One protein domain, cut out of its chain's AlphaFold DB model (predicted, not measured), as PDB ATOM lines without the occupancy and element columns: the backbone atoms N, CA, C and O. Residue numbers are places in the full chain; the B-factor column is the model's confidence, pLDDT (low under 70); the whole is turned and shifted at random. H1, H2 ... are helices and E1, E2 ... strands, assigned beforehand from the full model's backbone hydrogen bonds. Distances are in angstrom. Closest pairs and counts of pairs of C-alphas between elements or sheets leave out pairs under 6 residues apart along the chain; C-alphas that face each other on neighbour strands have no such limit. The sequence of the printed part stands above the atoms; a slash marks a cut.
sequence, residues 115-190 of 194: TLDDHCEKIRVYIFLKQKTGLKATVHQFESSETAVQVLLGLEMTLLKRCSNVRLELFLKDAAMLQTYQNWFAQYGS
ATOM      1  N   THR A 115      90.351 136.050  87.721       80.44
ATOM      2  CA  THR A 115      90.527 137.469  87.360       80.44
ATOM      3  C   THR A 115      91.454 138.206  88.328       80.44
ATOM      4  O   THR A 115      91.534 139.430  88.301       80.44
ATOM      5  N   LEU A 116      92.121 137.485  89.238       80.88
ATOM      6  CA  LEU A 116      93.011 138.090  90.223       80.88
ATOM      7  C   LEU A 116      94.175 138.807  89.553       80.88
ATOM      8  O   LEU A 116      94.484 139.918  89.957       80.88
ATOM      9  N   ASP A 117      94.773 138.225  88.519       80.31
ATOM     10  CA  ASP A 117      95.961 138.790  87.864       80.31
ATOM     11  C   ASP A 117      95.682 140.149  87.192       80.31
ATOM     12  O   ASP A 117      96.566 141.005  87.123       80.31
ATOM     13  N   ASP A 118      94.435 140.406  86.787       82.12
ATOM     14  CA  ASP A 118      94.033 141.685  86.193       82.12
ATOM     15  C   ASP A 118      94.029 142.811  87.244       82.12
ATOM     16  O   ASP A 118      94.507 143.925  86.999       82.12
ATOM     17  N   HIS A 119      93.564 142.490  88.454       82.19
ATOM     18  CA  HIS A 119      93.326 143.447  89.540       82.19
ATOM     19  C   HIS A 119      94.378 143.397  90.658       82.19
ATOM     20  O   HIS A 119      94.314 144.186  91.602       82.19
ATOM     21  N   CYS A 120      95.350 142.492  90.567       81.50
ATOM     22  CA  CYS A 120      96.421 142.294  91.535       81.50
ATOM     23  C   CYS A 120      97.750 142.776  90.943       81.50
ATOM     24  O   CYS A 120      98.087 142.510  89.793       81.50
ATOM     25  N   GLU A 121      98.502 143.541  91.721       78.25
ATOM     26  CA  GLU A 121      99.878 143.923  91.409       78.25
ATOM     27  C   GLU A 121     100.852 142.839  91.865       78.25
ATOM     28  O   GLU A 121     101.867 142.584  91.220       78.25
ATOM     29  N   LYS A 122     100.556 142.206  93.004       82.31
ATOM     30  CA  LYS A 122     101.478 141.286  93.653       82.31
ATOM     31  C   LYS A 122     100.768 140.385  94.644       82.31
ATOM     32  O   LYS A 122      99.918 140.814  95.416       82.31
ATOM     33  N   ILE A 123     101.197 139.134  94.688       83.19
ATOM     34  CA  ILE A 123     100.715 138.124  95.624       83.19
ATOM     35  C   ILE A 123     101.862 137.784  96.563       83.19
ATOM     36  O   ILE A 123     102.965 137.456  96.123       83.19
ATOM     37  N   ARG A 124     101.620 137.850  97.868       80.25
ATOM     38  CA  ARG A 124     102.585 137.434  98.883       80.25
ATOM     39  C   ARG A 124     102.000 136.314  99.725       80.25
ATOM     40  O   ARG A 124     100.897 136.424 100.248       80.25
ATOM     41  N   VAL A 125     102.761 135.237  99.864       81.00
ATOM     42  CA  VAL A 125     102.344 134.027 100.567       81.00
ATOM     43  C   VAL A 125     103.299 133.754 101.713       81.00
ATOM     44  O   VAL A 125     104.501 133.612 101.499       81.00
ATOM     45  N   TYR A 126     102.768 133.649 102.926       80.31
ATOM     46  CA  TYR A 126     103.507 133.249 104.116       80.31
ATOM     47  C   TYR A 126     103.094 131.828 104.471       80.31
ATOM     48  O   TYR A 126     101.929 131.577 104.766       80.31
ATOM     49  N   ILE A 127     104.041 130.900 104.475       77.12
ATOM     50  CA  ILE A 127     103.807 129.513 104.879       77.12
ATOM     51  C   ILE A 127     104.444 129.318 106.246       77.12
ATOM     52  O   ILE A 127     105.668 129.321 106.382       77.12
ATOM     53  N   PHE A 128     103.617 129.141 107.272       77.44
ATOM     54  CA  PHE A 128     104.075 128.914 108.636       77.44
ATOM     55  C   PHE A 128     104.245 127.424 108.881       77.44
ATOM     56  O   PHE A 128     103.301 126.651 108.725       77.44
ATOM     57  N   LEU A 129     105.421 127.013 109.339       73.19
ATOM     58  CA  LEU A 129     105.761 125.630 109.642       73.19
ATOM     59  C   LEU A 129     105.877 125.408 111.154       73.19
ATOM     60  O   LEU A 129     106.622 126.121 111.833       73.19
ATOM     61  N   LYS A 130     105.228 124.355 111.664       67.44
ATOM     62  CA  LYS A 130     105.416 123.877 113.041       67.44
ATOM     63  C   LYS A 130     106.777 123.189 113.146       67.44
ATOM     64  O   LYS A 130     107.028 122.177 112.483       67.44
ATOM     65  N   GLN A 131     107.675 123.719 113.974       64.19
ATOM     66  CA  GLN A 131     108.950 123.079 114.302       64.19
ATOM     67  C   GLN A 131     109.109 122.934 115.816       64.19
ATOM     68  O   GLN A 131     108.474 123.637 116.594       64.19
ATOM     69  N   LYS A 132     109.978 122.008 116.242       58.00
ATOM     70  CA  LYS A 132     110.247 121.760 117.669       58.00
ATOM     71  C   LYS A 132     110.919 122.949 118.371       58.00
ATOM     72  O   LYS A 132     110.829 123.053 119.584       58.00
ATOM     73  N   THR A 133     111.583 123.823 117.614       57.62
ATOM     74  CA  THR A 133     112.365 124.969 118.108       57.62
ATOM     75  C   THR A 133     111.688 126.322 117.851       57.62
ATOM     76  O   THR A 133     112.307 127.354 118.087       57.62
ATOM     77  N   GLY A 134     110.445 126.336 117.347       59.62
ATOM     78  CA  GLY A 134     109.688 127.559 117.056       59.62
ATOM     79  C   GLY A 134     108.837 127.487 115.782       59.62
ATOM     80  O   GLY A 134     108.734 126.446 115.129       59.62
ATOM     81  N   LEU A 135     108.223 128.616 115.424       59.47
ATOM     82  CA  LEU A 135     107.507 128.812 114.158       59.47
ATOM     83  C   LEU A 135     108.496 129.300 113.094       59.47
ATOM     84  O   LEU A 135     109.074 130.375 113.235       59.47
ATOM     85  N   LYS A 136     108.687 128.525 112.019       68.62
ATOM     86  CA  LYS A 136     109.455 128.976 110.846       68.62
ATOM     87  C   LYS A 136     108.479 129.398 109.758       68.62
ATOM     88  O   LYS A 136     107.695 128.564 109.323       68.62
ATOM     89  N   ALA A 137     108.550 130.643 109.302       70.31
ATOM     90  CA  ALA A 137     107.778 131.111 108.155       70.31
ATOM     91  C   ALA A 137     108.665 131.184 106.906       70.31
ATOM     92  O   ALA A 137     109.807 131.638 106.991       70.31
ATOM     93  N   THR A 138     108.154 130.746 105.758       70.88
ATOM     94  CA  THR A 138     108.731 131.084 104.449       70.88
ATOM     95  C   THR A 138     107.818 132.082 103.757       70.88
ATOM     96  O   THR A 138     106.598 131.948 103.822       70.88
ATOM     97  N   VAL A 139     108.405 133.104 103.137       79.38
ATOM     98  CA  VAL A 139     107.663 134.152 102.430       79.38
ATOM     99  C   VAL A 139     107.991 134.050 100.954       79.38
ATOM    100  O   VAL A 139     109.162 134.034 100.579       79.38
ATOM    101  N   HIS A 140     106.957 133.974 100.130       75.19
ATOM    102  CA  HIS A 140     107.066 133.902  98.684       75.19
ATOM    103  C   HIS A 140     106.291 135.056  98.062       75.19
ATOM    104  O   HIS A 140     105.236 135.440  98.562       75.19
ATOM    105  N   GLN A 141     106.830 135.615  96.989       80.75
ATOM    106  CA  GLN A 141     106.238 136.729  96.268       80.75
ATOM    107  C   GLN A 141     106.086 136.344  94.804       80.75
ATOM    108  O   GLN A 141     107.028 135.824  94.208       80.75
ATOM    109  N   PHE A 142     104.924 136.648  94.240       80.12
ATOM    110  CA  PHE A 142     104.573 136.331  92.866       80.12
ATOM    111  C   PHE A 142     103.873 137.515  92.207       80.12
ATOM    112  O   PHE A 142     103.185 138.286  92.875       80.12
ATOM    113  N   GLU A 143     104.047 137.633  90.898       80.19
ATOM    114  CA  GLU A 143     103.375 138.634  90.056       80.19
ATOM    115  C   GLU A 143     102.138 138.050  89.353       80.19
ATOM    116  O   GLU A 143     101.308 138.799  88.856       80.19
ATOM    117  N   SER A 144     101.986 136.720  89.352       81.75
ATOM    118  CA  SER A 144     100.840 136.009  88.773       81.75
ATOM    119  C   SER A 144     100.382 134.868  89.680       81.75
ATOM    120  O   SER A 144     101.197 134.151  90.281       81.75
ATOM    121  N   SER A 145      99.064 134.688  89.754       86.00
ATOM    122  CA  SER A 145      98.394 133.589  90.446       86.00
ATOM    123  C   SER A 145      98.767 132.226  89.866       86.00
ATOM    124  O   SER A 145      98.955 131.290  90.638       86.00
ATOM    125  N   GLU A 146      98.986 132.110  88.553       86.81
ATOM    126  CA  GLU A 146      99.398 130.853  87.916       86.81
ATOM    127  C   GLU A 146     100.760 130.386  88.446       86.81
ATOM    128  O   GLU A 146     100.928 129.237  88.865       86.81
ATOM    129  N   THR A 147     101.729 131.304  88.504       84.00
ATOM    130  CA  THR A 147     103.065 131.002  89.041       84.00
ATOM    131  C   THR A 147     102.985 130.654  90.526       84.00
ATOM    132  O   THR A 147     103.628 129.705  90.982       84.00
ATOM    133  N   ALA A 148     102.166 131.389  91.286       83.88
ATOM    134  CA  ALA A 148     101.933 131.099  92.694       83.88
ATOM    135  C   ALA A 148     101.357 129.686  92.889       83.88
ATOM    136  O   ALA A 148     101.869 128.936  93.718       83.88
ATOM    137  N   VAL A 149     100.359 129.281  92.096       86.69
ATOM    138  CA  VAL A 149      99.752 127.940  92.146       86.69
ATOM    139  C   VAL A 149     100.778 126.852  91.846       86.69
ATOM    140  O   VAL A 149     100.907 125.913  92.632       86.69
ATOM    141  N   GLN A 150     101.557 126.983  90.769       79.06
ATOM    142  CA  GLN A 150     102.574 125.987  90.407       79.06
ATOM    143  C   GLN A 150     103.595 125.778  91.534       79.06
ATOM    144  O   GLN A 150     103.919 124.641  91.895       79.06
ATOM    145  N   VAL A 151     104.071 126.873  92.132       80.00
ATOM    146  CA  VAL A 151     105.020 126.808  93.247       80.00
ATOM    147  C   VAL A 151     104.364 126.213  94.490       80.00
ATOM    148  O   VAL A 151     104.961 125.355  95.140       80.00
ATOM    149  N   LEU A 152     103.133 126.610  94.816       80.94
ATOM    150  CA  LEU A 152     102.417 126.089  95.978       80.94
ATOM    151  C   LEU A 152     102.108 124.595  95.854       80.94
ATOM    152  O   LEU A 152     102.288 123.881  96.836       80.94
ATOM    153  N   LEU A 153     101.748 124.095  94.671       83.00
ATOM    154  CA  LEU A 153     101.575 122.661  94.417       83.00
ATOM    155  C   LEU A 153     102.884 121.882  94.630       83.00
ATOM    156  O   LEU A 153     102.893 120.828  95.269       83.00
ATOM    157  N   GLY A 154     104.013 122.427  94.165       74.38
ATOM    158  CA  GLY A 154     105.333 121.845  94.426       74.38
ATOM    159  C   GLY A 154     105.694 121.839  95.917       74.38
ATOM    160  O   GLY A 154     106.251 120.867  96.437       74.38
ATOM    161  N   LEU A 155     105.337 122.906  96.636       74.50
ATOM    162  CA  LEU A 155     105.572 123.029  98.074       74.50
ATOM    163  C   LEU A 155     104.636 122.148  98.901       74.50
ATOM    164  O   LEU A 155     105.076 121.615  99.918       74.50
ATOM    165  N   GLU A 156     103.397 121.929  98.465       71.69
ATOM    166  CA  GLU A 156     102.431 121.055  99.127       71.69
ATOM    167  C   GLU A 156     103.042 119.667  99.347       71.69
ATOM    168  O   GLU A 156     103.168 119.225 100.490       71.69
ATOM    169  N   MET A 157     103.576 119.040  98.293       68.38
ATOM    170  CA  MET A 157     104.222 117.721  98.380       68.38
ATOM    171  C   MET A 157     105.354 117.657  99.419       68.38
ATOM    172  O   MET A 157     105.556 116.626 100.063       68.38
ATOM    173  N   THR A 158     106.090 118.754  99.607       66.44
ATOM    174  CA  THR A 158     107.245 118.808 100.517       66.44
ATOM    175  C   THR A 158     106.882 119.221 101.949       66.44
ATOM    176  O   THR A 158     107.568 118.822 102.897       66.44
ATOM    177  N   LEU A 159     105.801 119.988 102.136       67.12
ATOM    178  CA  LEU A 159     105.433 120.639 103.401       67.12
ATOM    179  C   LEU A 159     104.127 120.116 104.026       67.12
ATOM    180  O   LEU A 159     103.792 120.545 105.133       67.12
ATOM    181  N   LEU A 160     103.450 119.144 103.393       60.62
ATOM    182  CA  LEU A 160     102.170 118.528 103.804       60.62
ATOM    183  C   LEU A 160     102.013 118.273 105.314       60.62
ATOM    184  O   LEU A 160     100.940 118.480 105.864       60.62
ATOM    185  N   LYS A 161     103.069 117.824 106.008       66.50
ATOM    186  CA  LYS A 161     103.009 117.468 107.446       66.50
ATOM    187  C   LYS A 161     103.566 118.530 108.392       66.50
ATOM    188  O   LYS A 161     103.568 118.333 109.604       66.50
ATOM    189  N   ARG A 162     104.120 119.616 107.851       65.56
ATOM    190  CA  ARG A 162     104.813 120.653 108.628       65.56
ATOM    191  C   ARG A 162     104.089 121.989 108.590       65.56
ATOM    192  O   ARG A 162     104.351 122.802 109.469       65.56
ATOM    193  N   CYS A 163     103.198 122.210 107.626       65.50
ATOM    194  CA  CYS A 163     102.399 123.425 107.527       65.50
ATOM    195  C   CYS A 163     101.419 123.555 108.706       65.50
ATOM    196  O   CYS A 163     100.659 122.640 109.008       65.50
ATOM    197  N   SER A 164     101.473 124.696 109.389       72.62
ATOM    198  CA  SER A 164     100.545 125.108 110.455       72.62
ATOM    199  C   SER A 164      99.424 125.981 109.922       72.62
ATOM    200  O   SER A 164      98.305 125.892 110.408       72.62
ATOM    201  N   ASN A 165      99.786 126.915 109.044       80.94
ATOM    202  CA  ASN A 165      98.931 127.988 108.572       80.94
ATOM    203  C   ASN A 165      99.570 128.601 107.321       80.94
ATOM    204  O   ASN A 165     100.800 128.605 107.194       80.94
ATOM    205  N   VAL A 166      98.744 129.129 106.430       81.50
ATOM    206  CA  VAL A 166      99.168 129.892 105.262       81.50
ATOM    207  C   VAL A 166      98.467 131.241 105.295       81.50
ATOM    208  O   VAL A 166      97.247 131.293 105.380       81.50
ATOM    209  N   ARG A 167      99.214 132.338 105.199       82.25
ATOM    210  CA  ARG A 167      98.641 133.679 105.039       82.25
ATOM    211  C   ARG A 167      98.877 134.166 103.621       82.25
ATOM    212  O   ARG A 167     100.013 134.157 103.149       82.25
ATOM    213  N   LEU A 168      97.811 134.598 102.966       84.38
ATOM    214  CA  LEU A 168      97.849 135.256 101.669       84.38
ATOM    215  C   LEU A 168      97.638 136.754 101.856       84.38
ATOM    216  O   LEU A 168      96.736 137.176 102.574       84.38
ATOM    217  N   GLU A 169      98.474 137.541 101.193       83.81
ATOM    218  CA  GLU A 169      98.313 138.982 101.036       83.81
ATOM    219  C   GLU A 169      98.256 139.289  99.542       83.81
ATOM    220  O   GLU A 169      99.192 138.982  98.798       83.81
ATOM    221  N   LEU A 170      97.148 139.875  99.105       83.31
ATOM    222  CA  LEU A 170      96.932 140.311  97.731       83.31
ATOM    223  C   LEU A 170      97.064 141.822  97.694       83.31
ATOM    224  O   LEU A 170      96.279 142.515  98.335       83.31
ATOM    225  N   PHE A 171      98.045 142.319  96.955       84.06
ATOM    226  CA  PHE A 171      98.242 143.743  96.727       84.06
ATOM    227  C   PHE A 171      97.422 144.119  95.500       84.06
ATOM    228  O   PHE A 171      97.789 143.771  94.380       84.06
ATOM    229  N   LEU A 172      96.272 144.749  95.716       81.12
ATOM    230  CA  LEU A 172      95.311 145.056  94.667       81.12
ATOM    231  C   LEU A 172      95.564 146.445  94.087       81.12
ATOM    232  O   LEU A 172      95.950 147.371  94.796       81.12
ATOM    233  N   LYS A 173      95.283 146.586  92.793       81.44
ATOM    234  CA  LYS A 173      95.288 147.872  92.085       81.44
ATOM    235  C   LYS A 173      93.992 148.647  92.339       81.44
ATOM    236  O   LYS A 173      94.007 149.871  92.413       81.44
ATOM    237  N   ASP A 174      92.886 147.918  92.520       80.06
ATOM    238  CA  ASP A 174      91.535 148.474  92.595       80.06
ATOM    239  C   ASP A 174      90.896 148.306  93.982       80.06
ATOM    240  O   ASP A 174      90.667 147.191  94.461       80.06
ATOM    241  N   ALA A 175      90.484 149.424  94.586       77.75
ATOM    242  CA  ALA A 175      89.758 149.458  95.864       77.75
ATOM    243  C   ALA A 175      88.431 148.697  95.846       77.75
ATOM    244  O   ALA A 175      88.045 148.093  96.845       77.75
ATOM    245  N   ALA A 176      87.743 148.684  94.703       80.88
ATOM    246  CA  ALA A 176      86.462 148.000  94.555       80.88
ATOM    247  C   ALA A 176      86.578 146.478  94.757       80.88
ATOM    248  O   ALA A 176      85.640 145.843  95.235       80.88
ATOM    249  N   MET A 177      87.738 145.899  94.433       79.38
ATOM    250  CA  MET A 177      87.973 144.459  94.534       79.38
ATOM    251  C   MET A 177      88.432 144.020  95.925       79.38
ATOM    252  O   MET A 177      88.327 142.837  96.255       79.38
ATOM    253  N   LEU A 178      88.879 144.958  96.766       78.12
ATOM    254  CA  LEU A 178      89.357 144.677  98.119       78.12
ATOM    255  C   LEU A 178      88.311 143.930  98.944       78.12
ATOM    256  O   LEU A 178      88.590 142.848  99.458       78.12
ATOM    257  N   GLN A 179      87.091 144.464  99.017       79.25
ATOM    258  CA  GLN A 179      86.027 143.845  99.804       79.25
ATOM    259  C   GLN A 179      85.611 142.481  99.236       79.25
ATOM    260  O   GLN A 179      85.306 141.564  99.996       79.25
ATOM    261  N   THR A 180      85.641 142.324  97.911       84.44
ATOM    262  CA  THR A 180      85.327 141.061  97.233       84.44
ATOM    263  C   THR A 180      86.302 139.963  97.646       84.44
ATOM    264  O   THR A 180      85.871 138.916  98.132       84.44
ATOM    265  N   TYR A 181      87.610 140.214  97.534       84.38
ATOM    266  CA  TYR A 181      88.625 139.237  97.930       84.38
ATOM    267  C   TYR A 181      88.668 139.021  99.443       84.38
ATOM    268  O   TYR A 181      88.841 137.889  99.893       84.38
ATOM    269  N   GLN A 182      88.426 140.066 100.239       82.44
ATOM    270  CA  GLN A 182      88.336 139.940 101.693       82.44
ATOM    271  C   GLN A 182      87.171 139.030 102.118       82.44
ATOM    272  O   GLN A 182      87.334 138.188 103.000       82.44
ATOM    273  N   ASN A 183      86.016 139.141 101.455       82.50
ATOM    274  CA  ASN A 183      84.867 138.263 101.687       82.50
ATOM    275  C   ASN A 183      85.142 136.826 101.222       82.50
ATOM    276  O   ASN A 183      84.746 135.876 101.894       82.50
ATOM    277  N   TRP A 184      85.837 136.651 100.096       83.06
ATOM    278  CA  TRP A 184      86.249 135.325  99.635       83.06
ATOM    279  C   TRP A 184      87.183 134.655 100.640       83.06
ATOM    280  O   TRP A 184      86.980 133.493 100.975       83.06
ATOM    281  N   PHE A 185      88.142 135.380 101.219       82.25
ATOM    282  CA  PHE A 185      88.993 134.813 102.265       82.25
ATOM    283  C   PHE A 185      88.211 134.302 103.477       82.25
ATOM    284  O   PHE A 185      88.612 133.299 104.063       82.25
ATOM    285  N   ALA A 186      87.077 134.915 103.826       76.44
ATOM    286  CA  ALA A 186      86.212 134.397 104.884       76.44
ATOM    287  C   ALA A 186      85.574 133.038 104.524       76.44
ATOM    288  O   ALA A 186      85.377 132.214 105.412       76.44
ATOM    289  N   GLN A 187      85.301 132.777 103.238       76.69
ATOM    290  CA  GLN A 187      84.746 131.504 102.754       76.69
ATOM    291  C   GLN A 187      85.795 130.384 102.705       76.69
ATOM    292  O   GLN A 187      85.497 129.245 103.045       76.69
ATOM    293  N   TYR A 188      87.030 130.705 102.311       72.69
ATOM    294  CA  TYR A 188      88.130 129.730 102.236       72.69
ATOM    295  C   TYR A 188      88.868 129.546 103.575       72.69
ATOM    296  O   TYR A 188      89.568 128.555 103.766       72.69
ATOM    297  N   GLY A 189      88.734 130.500 104.501       57.69
ATOM    298  CA  GLY A 189      89.348 130.471 105.831       57.69
ATOM    299  C   GLY A 189      88.516 129.759 106.901       57.69
ATOM    300  O   GLY A 189      89.040 129.461 107.977       57.69
ATOM    301  N   SER A 190      87.237 129.467 106.638       54.44
ATOM    302  CA  SER A 190      86.434 128.621 107.524       54.44
ATOM    303  C   SER A 190      86.819 127.151 107.338       54.44
ATOM    304  O   SER A 190      86.877 126.700 106.194       54.44
TER     305      SER A 190
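What this domain is: This is residues 115 to 190 of the 194 residues of the protein "DUF2382 domain-containing protein" of filamentous cyanobacterium CCT1 (UniProt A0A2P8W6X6). A long, twisted antiparallel sheet, E2 - E1 - E3, has helices H2 and H3 over one face in two layers, both running along the strands. The 76 printed residues include, in order, H1 E1 E2 H2 E3 H3; the class is mixed. The whole is only just compact, close to loose, with a radius of gyration of the C-alphas of 13.6 A and spans of 42 by 24 by 17 A.

Where its parts are: H1, residues 116 to 119, begins at C-alpha 116 (93.011, 138.090, 90.223). E1 is 120 to 131, 32.3 A; E2 134 to 142, 26.2 A; H2 145 to 159, 19.6 A; E3 163 to 172, 26.1 A; H3 175 to 189, 21.4 A, ends at C-alpha 189 (89.348, 130.471, 105.831).

How they stand to each other: H1 only grazes the sheet. Hairpin E1 and E2 has N 125 and O 140 at 2.8 A; E1 and E3 have N 126 and O 167 at 2.8 A. E2, H2, E3 form a split strand-helix-strand unit, E1 between the strands, its crossover right-handed. H2, height 9.8 A, is closest to E1 at the C-alphas of Ile 123 and Ser 145, 7.3 A. H3, height 10.1 A, is over E3. H2 and H3 are apart; each has 9 of 11 O i to N i+4 pairs within hydrogen-bond range.

The domain as a whole: The printed part has no cut and no long link. Residues 130 to 136, 157 to 163 and 189 to 190 have pLDDT under 70.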